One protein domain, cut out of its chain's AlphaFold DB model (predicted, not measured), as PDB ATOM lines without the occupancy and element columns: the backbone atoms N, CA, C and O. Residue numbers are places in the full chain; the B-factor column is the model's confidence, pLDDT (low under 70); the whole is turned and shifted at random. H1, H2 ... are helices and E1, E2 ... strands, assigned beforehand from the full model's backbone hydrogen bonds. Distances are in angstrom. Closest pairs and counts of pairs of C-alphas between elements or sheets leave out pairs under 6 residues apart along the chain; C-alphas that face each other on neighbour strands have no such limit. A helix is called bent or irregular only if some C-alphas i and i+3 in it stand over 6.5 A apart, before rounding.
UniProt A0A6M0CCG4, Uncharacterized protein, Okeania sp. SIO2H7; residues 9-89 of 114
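AT A GLANCE: This is residues 9 to 89 of the 114 residues of an uncharacterized protein of Okeania sp. SIO2H7 (UniProt A0A6M0CCG4). Two helices stand far apart like the uprights of an open U, the bent H1 and the straight H2, with the stretched link of residues 57 to 67 as its base. A small hairpin of strands, E1 and E2, sits at the foot of the first upright, near H1b, and the space between the helices is empty. The printed part has 81 residues, in the order H1, E1, E2, H2; the sheet, E1 - E2, is antiparallel, and the class is mostly helix. The whole is extended, with a radius of gyration of the C-alphas of 21.6 A, and flat, spanning 52 by 50 by 19 A.

HOW THE PARTS SIT: H1, residues 9 to 42, was assigned as one helix by its hydrogen bonds but is bent: C-alphas 31 and 34 are 7.1 A apart. Its arms, H1a, residues 9 to 31, and H1b, residues 34 to 42, stand at a steep tilt of 49 degrees. A tight link leads to E1, residues 47 to 50, which forms a hairpin with E2, residues 53 to 56. These strands are antiparallel, at 166 degrees, with N 48 and O 55 2.9 A apart and N 50 and O 53 2.8 A apart, within hydrogen-bond range. H1b and E2 are only just apart, at 8.3 A. H2, residues 68 to 87, is apart from H1a, H1b and E1. In H1a, H1b and H2 every O i to N i+4 pair is within hydrogen-bond range.

IN THESE COORDINATES: H1a begins at C-alpha 9 (201.576, 230.957, 158.509) and is 33.3 A long; H1b is 12.6 A. E1 measures 10.3 A and E2 9.9 A. H2, 28.5 A long, ends at C-alpha 87 (168.081, 231.774, 142.200).

THE WHOLE: The C-alphas farthest apart, of Gln 43 and Thr 87, are 54.7 A apart. The printed part has no cut. The link from E2 to H2, 11 residues, is long. Residues 9 to 36, 49 to 54 and 59 to 89 stand free. The pLDDT is under 70 at residues 44, 59 to 64 and 89.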
ATOM      1  N   ASN A   9     201.457 232.404 158.661       87.81
ATOM      2  CA  ASN A   9     201.576 230.957 158.509       87.81
ATOM      3  C   ASN A   9     201.622 230.222 159.851       87.81
ATOM      4  O   ASN A   9     201.007 229.163 159.974       87.81
ATOM      5  N   GLU A  10     202.300 230.769 160.860       88.50
ATOM      6  CA  GLU A  10     202.349 230.180 162.202       88.50
ATOM      7  C   GLU A  10     200.960 230.159 162.844       88.50
ATOM      8  O   GLU A  10     200.558 229.128 163.383       88.50
ATOM      9  N   ILE A  11     200.181 231.239 162.709       90.31
ATOM     10  CA  ILE A  11     198.791 231.284 163.198       90.31
ATOM     11  C   ILE A  11     197.937 230.223 162.495       90.31
ATOM     12  O   ILE A  11     197.201 229.480 163.149       90.31
ATOM     13  N   ILE A  12     198.035 230.124 161.165       87.19
ATOM     14  CA  ILE A  12     197.275 229.136 160.385       87.19
ATOM     15  C   ILE A  12     197.650 227.710 160.815       87.19
ATOM     16  O   ILE A  12     196.767 226.874 161.011       87.19
ATOM     17  N   GLN A  13     198.940 227.432 161.016       90.00
ATOM     18  CA  GLN A  13     199.418 226.128 161.482       90.00
ATOM     19  C   GLN A  13     198.916 225.805 162.892       90.00
ATOM     20  O   GLN A  13     198.399 224.709 163.112       90.00
ATOM     21  N   GLN A  14     198.989 226.753 163.831       91.75
ATOM     22  CA  GLN A  14     198.449 226.571 165.183       91.75
ATOM     23  C   GLN A  14     196.947 226.264 165.147       91.75
ATOM     24  O   GLN A  14     196.491 225.316 165.788       91.75
ATOM     25  N   MET A  15     196.180 226.989 164.328       91.50
ATOM     26  CA  MET A  15     194.748 226.740 164.142       91.50
ATOM     27  C   MET A  15     194.458 225.339 163.596       91.50
ATOM     28  O   MET A  15     193.521 224.684 164.064       91.50
ATOM     29  N   ILE A  16     195.258 224.852 162.645       90.50
ATOM     30  CA  ILE A  16     195.141 223.483 162.119       90.50
ATOM     31  C   ILE A  16     195.407 222.456 163.224       90.50
ATOM     32  O   ILE A  16     194.609 221.530 163.393       90.50
ATOM     33  N   GLN A  17     196.479 222.628 164.002       93.31
ATOM     34  CA  GLN A  17     196.825 221.699 165.083       93.31
ATOM     35  C   GLN A  17     195.736 221.638 166.157       93.31
ATOM     36  O   GLN A  17     195.333 220.546 166.561       93.31
ATOM     37  N   LEU A  18     195.181 222.785 166.554       94.44
ATOM     38  CA  LEU A  18     194.073 222.837 167.511       94.44
ATOM     39  C   LEU A  18     192.825 222.112 166.992       94.44
ATOM     40  O   LEU A  18     192.152 221.418 167.751       94.44
ATOM     41  N   HIS A  19     192.521 222.212 165.695       91.31
ATOM     42  CA  HIS A  19     191.394 221.482 165.104       91.31
ATOM     43  C   HIS A  19     191.611 219.965 165.102       91.31
ATOM     44  O   HIS A  19     190.657 219.216 165.329       91.31
ATOM     45  N   ILE A  20     192.849 219.513 164.882       90.50
ATOM     46  CA  ILE A  20     193.216 218.095 164.973       90.50
ATOM     47  C   ILE A  20     193.065 217.605 166.417       90.50
ATOM     48  O   ILE A  20     192.412 216.590 166.652       90.50
ATOM     49  N   GLN A  21     193.593 218.353 167.390       93.25
ATOM     50  CA  GLN A  21     193.475 218.016 168.810       93.25
ATOM     51  C   GLN A  21     192.016 217.973 169.266       93.25
ATOM     52  O   GLN A  21     191.601 217.007 169.902       93.25
ATOM     53  N   ARG A  22     191.211 218.971 168.880       93.06
ATOM     54  CA  ARG A  22     189.776 218.995 169.185       93.06
ATOM     55  C   ARG A  22     189.067 217.762 168.631       93.06
ATOM     56  O   ARG A  22     188.252 217.180 169.336       93.06
ATOM     57  N   LYS A  23     189.378 217.351 167.395       88.25
ATOM     58  CA  LYS A  23     188.800 216.136 166.798       88.25
ATOM     59  C   LYS A  23     189.177 214.895 167.601       88.25
ATOM     60  O   LYS A  23     188.310 214.091 167.909       88.25
ATOM     61  N   HIS A  24     190.447 214.774 167.978       91.75
ATOM     62  CA  HIS A  24     190.917 213.631 168.751       91.75
ATOM     63  C   HIS A  24     190.242 213.539 170.126       91.75
ATOM     64  O   HIS A  24     189.802 212.468 170.530       91.75
ATOM     65  N   ILE A  25     190.100 214.670 170.824       93.81
ATOM     66  CA  ILE A  25     189.381 214.732 172.105       93.81
ATOM     67  C   ILE A  25     187.904 214.366 171.910       93.81
ATOM     68  O   ILE A  25     187.357 213.603 172.700       93.81
ATOM     69  N   GLN A  26     187.267 214.865 170.848       92.00
ATOM     70  CA  GLN A  26     185.874 214.546 170.538       92.00
ATOM     71  C   GLN A  26     185.670 213.039 170.312       92.00
ATOM     72  O   GLN A  26     184.747 212.461 170.876       92.00
ATOM     73  N   GLU A  27     186.565 212.391 169.563       90.25
ATOM     74  CA  GLU A  27     186.540 210.936 169.347       90.25
ATOM     75  C   GLU A  27     186.701 210.160 170.668       90.25
ATOM     76  O   GLU A  27     186.005 209.172 170.897       90.25
ATOM     77  N   GLN A  28     187.575 210.619 171.571       93.81
ATOM     78  CA  GLN A  28     187.737 210.008 172.897       93.81
ATOM     79  C   GLN A  28     186.483 210.162 173.770       93.81
ATOM     80  O   GLN A  28     186.088 209.211 174.446       93.81
ATOM     81  N   ILE A  29     185.839 211.333 173.748       91.38
ATOM     82  CA  ILE A  29     184.566 211.566 174.449       91.38
ATOM     83  C   ILE A  29     183.488 210.630 173.895       91.38
ATOM     84  O   ILE A  29     182.795 209.965 174.661       91.38
ATOM     85  N   GLU A  30     183.375 210.524 172.571       90.12
ATOM     86  CA  GLU A  30     182.409 209.638 171.917       90.12
ATOM     87  C   GLU A  30     182.631 208.167 172.275       90.12
ATOM     88  O   GLU A  30     181.661 207.451 172.525       90.12
ATOM     89  N   ALA A  31     183.888 207.735 172.384       92.12
ATOM     90  CA  ALA A  31     184.230 206.394 172.847       92.12
ATOM     91  C   ALA A  31     183.857 206.153 174.324       92.12
ATOM     92  O   ALA A  31     183.503 205.030 174.687       92.12
ATOM     93  N   LEU A  32     183.907 207.185 175.174       94.19
ATOM     94  CA  LEU A  32     183.553 207.103 176.598       94.19
ATOM     95  C   LEU A  32     182.049 207.216 176.871       94.19
ATOM     96  O   LEU A  32     181.595 206.754 177.919       94.19
ATOM     97  N   ASN A  33     181.274 207.793 175.950       90.44
ATOM     98  CA  ASN A  33     179.838 208.026 176.123       90.44
ATOM     99  C   ASN A  33     179.051 206.796 176.624       90.44
ATOM    100  O   ASN A  33     178.281 206.959 177.570       90.44
ATOM    101  N   PRO A  34     179.222 205.571 176.078       90.88
ATOM    102  CA  PRO A  34     178.465 204.411 176.551       90.88
ATOM    103  C   PRO A  34     178.696 204.114 178.038       90.88
ATOM    104  O   PRO A  34     177.737 203.961 178.791       90.88
ATOM    105  N   LEU A  35     179.961 204.116 178.471       91.88
ATOM    106  CA  LEU A  35     180.346 203.874 179.864       91.88
ATOM    107  C   LEU A  35     179.892 205.015 180.781       91.88
ATOM    108  O   LEU A  35     179.476 204.782 181.914       91.88
ATOM    109  N   PHE A  36     179.943 206.254 180.289       90.38
ATOM    110  CA  PHE A  36     179.442 207.415 181.016       90.38
ATOM    111  C   PHE A  36     177.939 207.300 181.303       90.38
ATOM    112  O   PHE A  36     177.518 207.513 182.442       90.38
ATOM    113  N   TYR A  37     177.128 206.930 180.307       87.69
ATOM    114  CA  TYR A  37     175.684 206.769 180.497       87.69
ATOM    115  C   TYR A  37     175.348 205.593 181.424       87.69
ATOM    116  O   TYR A  37     174.482 205.740 182.285       87.69
ATOM    117  N   GLU A  38     176.066 204.471 181.324       88.75
ATOM    118  CA  GLU A  38     175.917 203.332 182.245       88.75
ATOM    119  C   GLU A  38     176.225 203.724 183.702       88.75
ATOM    120  O   GLU A  38     175.467 203.409 184.628       88.75
ATOM    121  N   ALA A  39     177.300 204.489 183.912       89.00
ATOM    122  CA  ALA A  39     177.649 205.014 185.228       89.00
ATOM    123  C   ALA A  39     176.575 205.977 185.767       89.00
ATOM    124  O   ALA A  39     176.243 205.917 186.952       89.00
ATOM    125  N   CYS A  40     176.002 206.833 184.913       88.06
ATOM    126  CA  CYS A  40     174.928 207.752 185.305       88.06
ATOM    127  C   CYS A  40     173.646 207.012 185.712       88.06
ATOM    128  O   CYS A  40     173.048 207.363 186.726       88.06
ATOM    129  N   GLU A  41     173.240 205.978 184.969       85.31
ATOM    130  CA  GLU A  41     172.050 205.179 185.306       85.31
ATOM    131  C   GLU A  41     172.238 204.415 186.634       85.31
ATOM    132  O   GLU A  41     171.304 204.316 187.429       85.31
ATOM    133  N   THR A  42     173.464 203.975 186.951       87.25
ATOM    134  CA  THR A  42     173.780 203.318 188.239       87.25
ATOM    135  C   THR A  42     173.596 204.247 189.447       87.25
ATOM    136  O   THR A  42     173.226 203.790 190.528       87.25
ATOM    137  N   GLN A  43     173.821 205.556 189.287       81.44
ATOM    138  CA  GLN A  43     173.668 206.537 190.371       81.44
ATOM    139  C   GLN A  43     172.201 206.806 190.748       81.44
ATOM    140  O   GLN A  43     171.953 207.444 191.773       81.44
ATOM    141  N   ASN A  44     171.241 206.346 189.932       68.25
ATOM    142  CA  ASN A  44     169.791 206.391 190.166       68.25
ATOM    143  C   ASN A  44     169.278 207.729 190.744       68.25
ATOM    144  O   ASN A  44     168.429 207.768 191.635       68.25
ATOM    145  N   SER A  45     169.843 208.840 190.265       74.62
ATOM    146  CA  SER A  45     169.496 210.198 190.673       74.62
ATOM    147  C   SER A  45     169.352 211.079 189.440       74.62
ATOM    148  O   SER A  45     170.199 211.078 188.549       74.62
ATOM    149  N   ASP A  46     168.274 211.863 189.388       77.25
ATOM    150  CA  ASP A  46     167.998 212.750 188.250       77.25
ATOM    151  C   ASP A  46     169.009 213.900 188.139       77.25
ATOM    152  O   ASP A  46     169.106 214.556 187.099       77.25
ATOM    153  N   ARG A  47     169.774 214.159 189.207       83.38
ATOM    154  CA  ARG A  47     170.841 215.153 189.247       83.38
ATOM    155  C   ARG A  47     171.856 214.823 190.334       83.38
ATOM    156  O   ARG A  47     171.474 214.559 191.470       83.38
ATOM    157  N   PHE A  48     173.137 214.958 190.013       87.31
ATOM    158  CA  PHE A  48     174.225 214.880 190.983       87.31
ATOM    159  C   PHE A  48     175.353 215.857 190.633       87.31
ATOM    160  O   PHE A  48     175.511 216.283 189.487       87.31
ATOM    161  N   GLN A  49     176.106 216.273 191.652       87.31
ATOM    162  CA  GLN A  49     177.121 217.317 191.542       87.31
ATOM    163  C   GLN A  49     178.510 216.749 191.825       87.31
ATOM    164  O   GLN A  49     178.724 216.071 192.825       87.31
ATOM    165  N   LEU A  50     179.439 217.046 190.925       86.06
ATOM    166  CA  LEU A  50     180.864 216.767 191.031       86.06
ATOM    167  C   LEU A  50     181.614 218.091 191.211       86.06
ATOM    168  O   LEU A  50     181.074 219.164 190.940       86.06
ATOM    169  N   GLU A  51     182.878 218.017 191.629       89.06
ATOM    170  CA  GLU A  51     183.723 219.196 191.872       89.06
ATOM    171  C   GLU A  51     183.784 220.141 190.657       89.06
ATOM    172  O   GLU A  51     183.778 221.359 190.811       89.06
ATOM    173  N   GLN A  52     183.774 219.577 189.446       88.50
ATOM    174  CA  GLN A  52     183.960 220.320 188.196       88.50
ATOM    175  C   GLN A  52     182.688 220.430 187.338       88.50
ATOM    176  O   GLN A  52     182.704 221.124 186.323       88.50
ATOM    177  N   ALA A  53     181.588 219.753 187.698       88.62
ATOM    178  CA  ALA A  53     180.390 219.697 186.857       88.62
ATOM    179  C   ALA A  53     179.120 219.314 187.630       88.62
ATOM    180  O   ALA A  53     179.161 218.618 188.638       88.62
ATOM    181  N   SER A  54     177.959 219.716 187.113       86.56
ATOM    182  CA  SER A  54     176.665 219.142 187.501       86.56
ATOM    183  C   SER A  54     176.156 218.258 186.371       86.56
ATOM    184  O   SER A  54     176.063 218.720 185.235       86.56
ATOM    185  N   ILE A  55     175.794 217.020 186.690       86.56
ATOM    186  CA  ILE A  55     175.198 216.073 185.746       86.56
ATOM    187  C   ILE A  55     173.714 215.968 186.081       86.56
ATOM    188  O   ILE A  55     173.341 215.863 187.248       86.56
ATOM    189  N   TYR A  56     172.861 216.043 185.065       85.81
ATOM    190  CA  TYR A  56     171.422 215.883 185.218       85.81
ATOM    191  C   TYR A  56     170.853 215.072 184.065       85.81
ATOM    192  O   TYR A  56     171.300 215.179 182.919       85.81
ATOM    193  N   ARG A  57     169.841 214.269 184.377       79.94
ATOM    194  CA  ARG A  57     169.076 213.535 183.383       79.94
ATOM    195  C   ARG A  57     168.200 214.525 182.628       79.94
ATOM    196  O   ARG A  57     167.425 215.266 183.228       79.94
ATOM    197  N   HIS A  58     168.317 214.539 181.307       77.50
ATOM    198  CA  HIS A  58     167.382 215.255 180.453       77.50
ATOM    199  C   HIS A  58     166.601 214.233 179.634       77.50
ATOM    200  O   HIS A  58     167.167 213.294 179.081       77.50
ATOM    201  N   VAL A  59     165.288 214.418 179.562       69.88
ATOM    202  CA  VAL A  59     164.451 213.695 178.611       69.88
ATOM    203  C   VAL A  59     164.390 214.574 177.372       69.88
ATOM    204  O   VAL A  59     163.908 215.709 177.437       69.88
ATOM    205  N   SER A  60     164.948 214.105 176.257       66.31
ATOM    206  CA  SER A  60     164.792 214.801 174.982       66.31
ATOM    207  C   SER A  60     163.304 214.886 174.629       66.31
ATOM    208  O   SER A  60     162.498 214.045 175.032       66.31
ATOM    209  N   LYS A  61     162.905 215.939 173.905       64.19
ATOM    210  CA  LYS A  61     161.522 216.053 173.427       64.19
ATOM    211  C   LYS A  61     161.200 214.793 172.621       64.19
ATOM    212  O   LYS A  61     161.935 214.474 171.691       64.19
ATOM    213  N   GLY A  62     160.128 214.094 172.991       61.78
ATOM    214  CA  GLY A  62     159.670 212.920 172.253       61.78
ATOM    215  C   GLY A  62     159.504 213.251 170.771       61.78
ATOM    216  O   GLY A  62     159.028 214.332 170.418       61.78
ATOM    217  N   TYR A  63     159.937 212.340 169.905       62.62
ATOM    218  CA  TYR A  63     159.763 212.492 168.467       62.62
ATOM    219  C   TYR A  63     158.296 212.255 168.116       62.62
ATOM    220  O   TYR A  63     157.746 211.189 168.392       62.62
ATOM    221  N   TRP A  64     157.664 213.243 167.489       67.94
ATOM    222  CA  TRP A  64     156.367 213.051 166.855       67.94
ATOM    223  C   TRP A  64     156.576 212.251 165.572       67.94
ATOM    224  O   TRP A  64     157.329 212.662 164.691       67.94
ATOM    225  N   THR A  65     155.932 211.092 165.470       76.50
ATOM    226  CA  THR A  65     155.879 210.320 164.226       76.50
ATOM    227  C   THR A  65     154.849 210.990 163.321       76.50
ATOM    228  O   THR A  65     153.656 210.697 163.392       76.50
ATOM    229  N   TYR A  66     155.294 211.981 162.547       77.06
ATOM    230  CA  TYR A  66     154.411 212.691 161.631       77.06
ATOM    231  C   TYR A  66     153.946 211.762 160.499       77.06
ATOM    232  O   TYR A  66     154.733 210.931 160.038       77.06
ATOM    233  N   PRO A  67     152.689 211.888 160.040       86.00
ATOM    234  CA  PRO A  67     152.229 211.169 158.861       86.00
ATOM    235  C   PRO A  67     153.036 211.568 157.609       86.00
ATOM    236  O   PRO A  67     153.600 212.663 157.542       86.00
ATOM    237  N   ASN A  68     153.120 210.667 156.623       86.44
ATOM    238  CA  ASN A  68     154.013 210.821 155.464       86.44
ATOM    239  C   ASN A  68     153.767 212.107 154.661       86.44
ATOM    240  O   ASN A  68     154.716 212.708 154.174       86.44
ATOM    241  N   ASP A  69     152.520 212.558 154.556       88.06
ATOM    242  CA  ASP A  69     152.152 213.788 153.847       88.06
ATOM    243  C   ASP A  69     152.772 215.045 154.482       88.06
ATOM    244  O   ASP A  69     153.188 215.961 153.771       88.06
ATOM    245  N   ILE A  70     152.896 215.077 155.812       87.50
ATOM    246  CA  ILE A  70     153.566 216.160 156.544       87.50
ATOM    247  C   ILE A  70     155.073 216.138 156.282       87.50
ATOM    248  O   ILE A  70     155.662 217.186 156.010       87.50
ATOM    249  N   VAL A  71     155.691 214.955 156.305       86.75
ATOM    250  CA  VAL A  71     157.126 214.792 156.014       86.75
ATOM    251  C   VAL A  71     157.436 215.222 154.575       86.75
ATOM    252  O   VAL A  71     158.359 216.003 154.342       86.75
ATOM    253  N   GLU A  72     156.618 214.795 153.613       89.62
ATOM    254  CA  GLU A  72     156.745 215.177 152.203       89.62
ATOM    255  C   GLU A  72     156.573 216.691 151.993       89.62
ATOM    256  O   GLU A  72     157.289 217.307 151.193       89.62
ATOM    257  N   ALA A  73     155.647 217.323 152.721       91.31
ATOM    258  CA  ALA A  73     155.451 218.769 152.667       91.31
ATOM    259  C   ALA A  73     156.666 219.540 153.210       91.31
ATOM    260  O   ALA A  73     157.077 220.543 152.612       91.31
ATOM    261  N   GLU A  74     157.271 219.074 154.306       89.50
ATOM    262  CA  GLU A  74     158.493 219.666 154.860       89.50
ATOM    263  C   GLU A  74     159.684 219.529 153.905       89.50
ATOM    264  O   GLU A  74     160.418 220.503 153.681       89.50
ATOM    265  N   GLU A  75     159.862 218.358 153.292       89.44
ATOM    266  CA  GLU A  75     160.917 218.129 152.302       89.44
ATOM    267  C   GLU A  75     160.753 219.032 151.080       89.44
ATOM    268  O   GLU A  75     161.713 219.690 150.655       89.44
ATOM    269  N   ARG A  76     159.523 219.148 150.566       92.38
ATOM    270  CA  ARG A  76     159.213 220.053 149.456       92.38
ATOM    271  C   ARG A  76     159.510 221.504 149.826       92.38
ATOM    272  O   ARG A  76     160.101 222.234 149.031       92.38
ATOM    273  N   LEU A  77     159.144 221.936 151.033       94.44
ATOM    274  CA  LEU A  77     159.433 223.292 151.502       94.44
ATOM    275  C   LEU A  77     160.943 223.545 151.598       94.44
ATOM    276  O   LEU A  77     161.415 224.632 151.253       94.44
ATOM    277  N   LYS A  78     161.712 222.551 152.052       90.50
ATOM    278  CA  LYS A  78     163.173 222.631 152.122       90.50
ATOM    279  C   LYS A  78     163.789 222.787 150.731       90.50
ATOM    280  O   LYS A  78     164.638 223.658 150.555       90.50
ATOM    281  N   GLN A  79     163.332 222.009 149.752       90.44
ATOM    282  CA  GLN A  79     163.775 222.139 148.359       90.44
ATOM    283  C   GLN A  79     163.450 223.519 147.786       90.44
ATOM    284  O   GLN A  79     164.350 224.189 147.289       90.44
ATOM    285  N   LEU A  80     162.218 224.003 147.965       91.56
ATOM    286  CA  LEU A  80     161.815 225.335 147.501       91.56
ATOM    287  C   LEU A  80     162.671 226.453 148.109       91.56
ATOM    288  O   LEU A  80     163.046 227.393 147.411       91.56
ATOM    289  N   LYS A  81     163.010 226.356 149.400       87.38
ATOM    290  CA  LYS A  81     163.903 227.321 150.059       87.38
ATOM    291  C   LYS A  81     165.312 227.294 149.474       87.38
ATOM    292  O   LYS A  81     165.901 228.355 149.281       87.38
ATOM    293  N   GLU A  82     165.860 226.113 149.205       83.25
ATOM    294  CA  GLU A  82     167.186 225.984 148.595       83.25
ATOM    295  C   GLU A  82     167.206 226.497 147.152       83.25
ATOM    296  O   GLU A  82     168.129 227.214 146.765       83.25
ATOM    297  N   ASP A  83     166.164 226.219 146.374       86.00
ATOM    298  CA  ASP A  83     166.041 226.730 145.009       86.00
ATOM    299  C   ASP A  83     165.868 228.249 144.990       86.00
ATOM    300  O   ASP A  83     166.502 228.936 144.183       86.00
ATOM    301  N   PHE A  84     165.100 228.802 145.933       85.31
ATOM    302  CA  PHE A  84     164.994 230.246 146.122       85.31
ATOM    303  C   PHE A  84     166.356 230.871 146.445       85.31
ATOM    304  O   PHE A  84     166.754 231.828 145.787       85.31
ATOM    305  N   LYS A  85     167.119 230.300 147.387       79.81
ATOM    306  CA  LYS A  85     168.471 230.788 147.719       79.81
ATOM    307  C   LYS A  85     169.413 230.776 146.518       79.81
ATOM    308  O   LYS A  85     170.146 231.738 146.331       79.81
ATOM    309  N   LYS A  86     169.397 229.711 145.708       75.25
ATOM    310  CA  LYS A  86     170.246 229.606 144.507       75.25
ATOM    311  C   LYS A  86     169.880 230.636 143.442       75.25
ATOM    312  O   LYS A  86     170.754 231.152 142.760       75.25
ATOM    313  N   THR A  87     168.588 230.895 143.266       77.94
ATOM    314  CA  THR A  87     168.081 231.774 142.200       77.94
ATOM    315  C   THR A  87     168.074 233.248 142.592       77.94
ATOM    316  O   THR A  87     168.155 234.108 141.720       77.94
ATOM    317  N   HIS A  88     168.005 233.540 143.890       75.81
ATOM    318  CA  HIS A  88     167.919 234.891 144.444       75.81
ATOM    319  C   HIS A  88     169.122 235.196 145.340       75.81
ATOM    320  O   HIS A  88     169.004 235.953 146.304       75.81
ATOM    321  N   GLU A  89     170.272 234.579 145.050       65.00
ATOM    322  CA  GLU A  89     171.486 234.790 145.828       65.00
ATOM    323  C   GLU A  89     171.868 236.285 145.784       65.00
ATOM    324  O   GLU A  89     172.107 236.824 144.697       65.00
TER     325      GLU A  89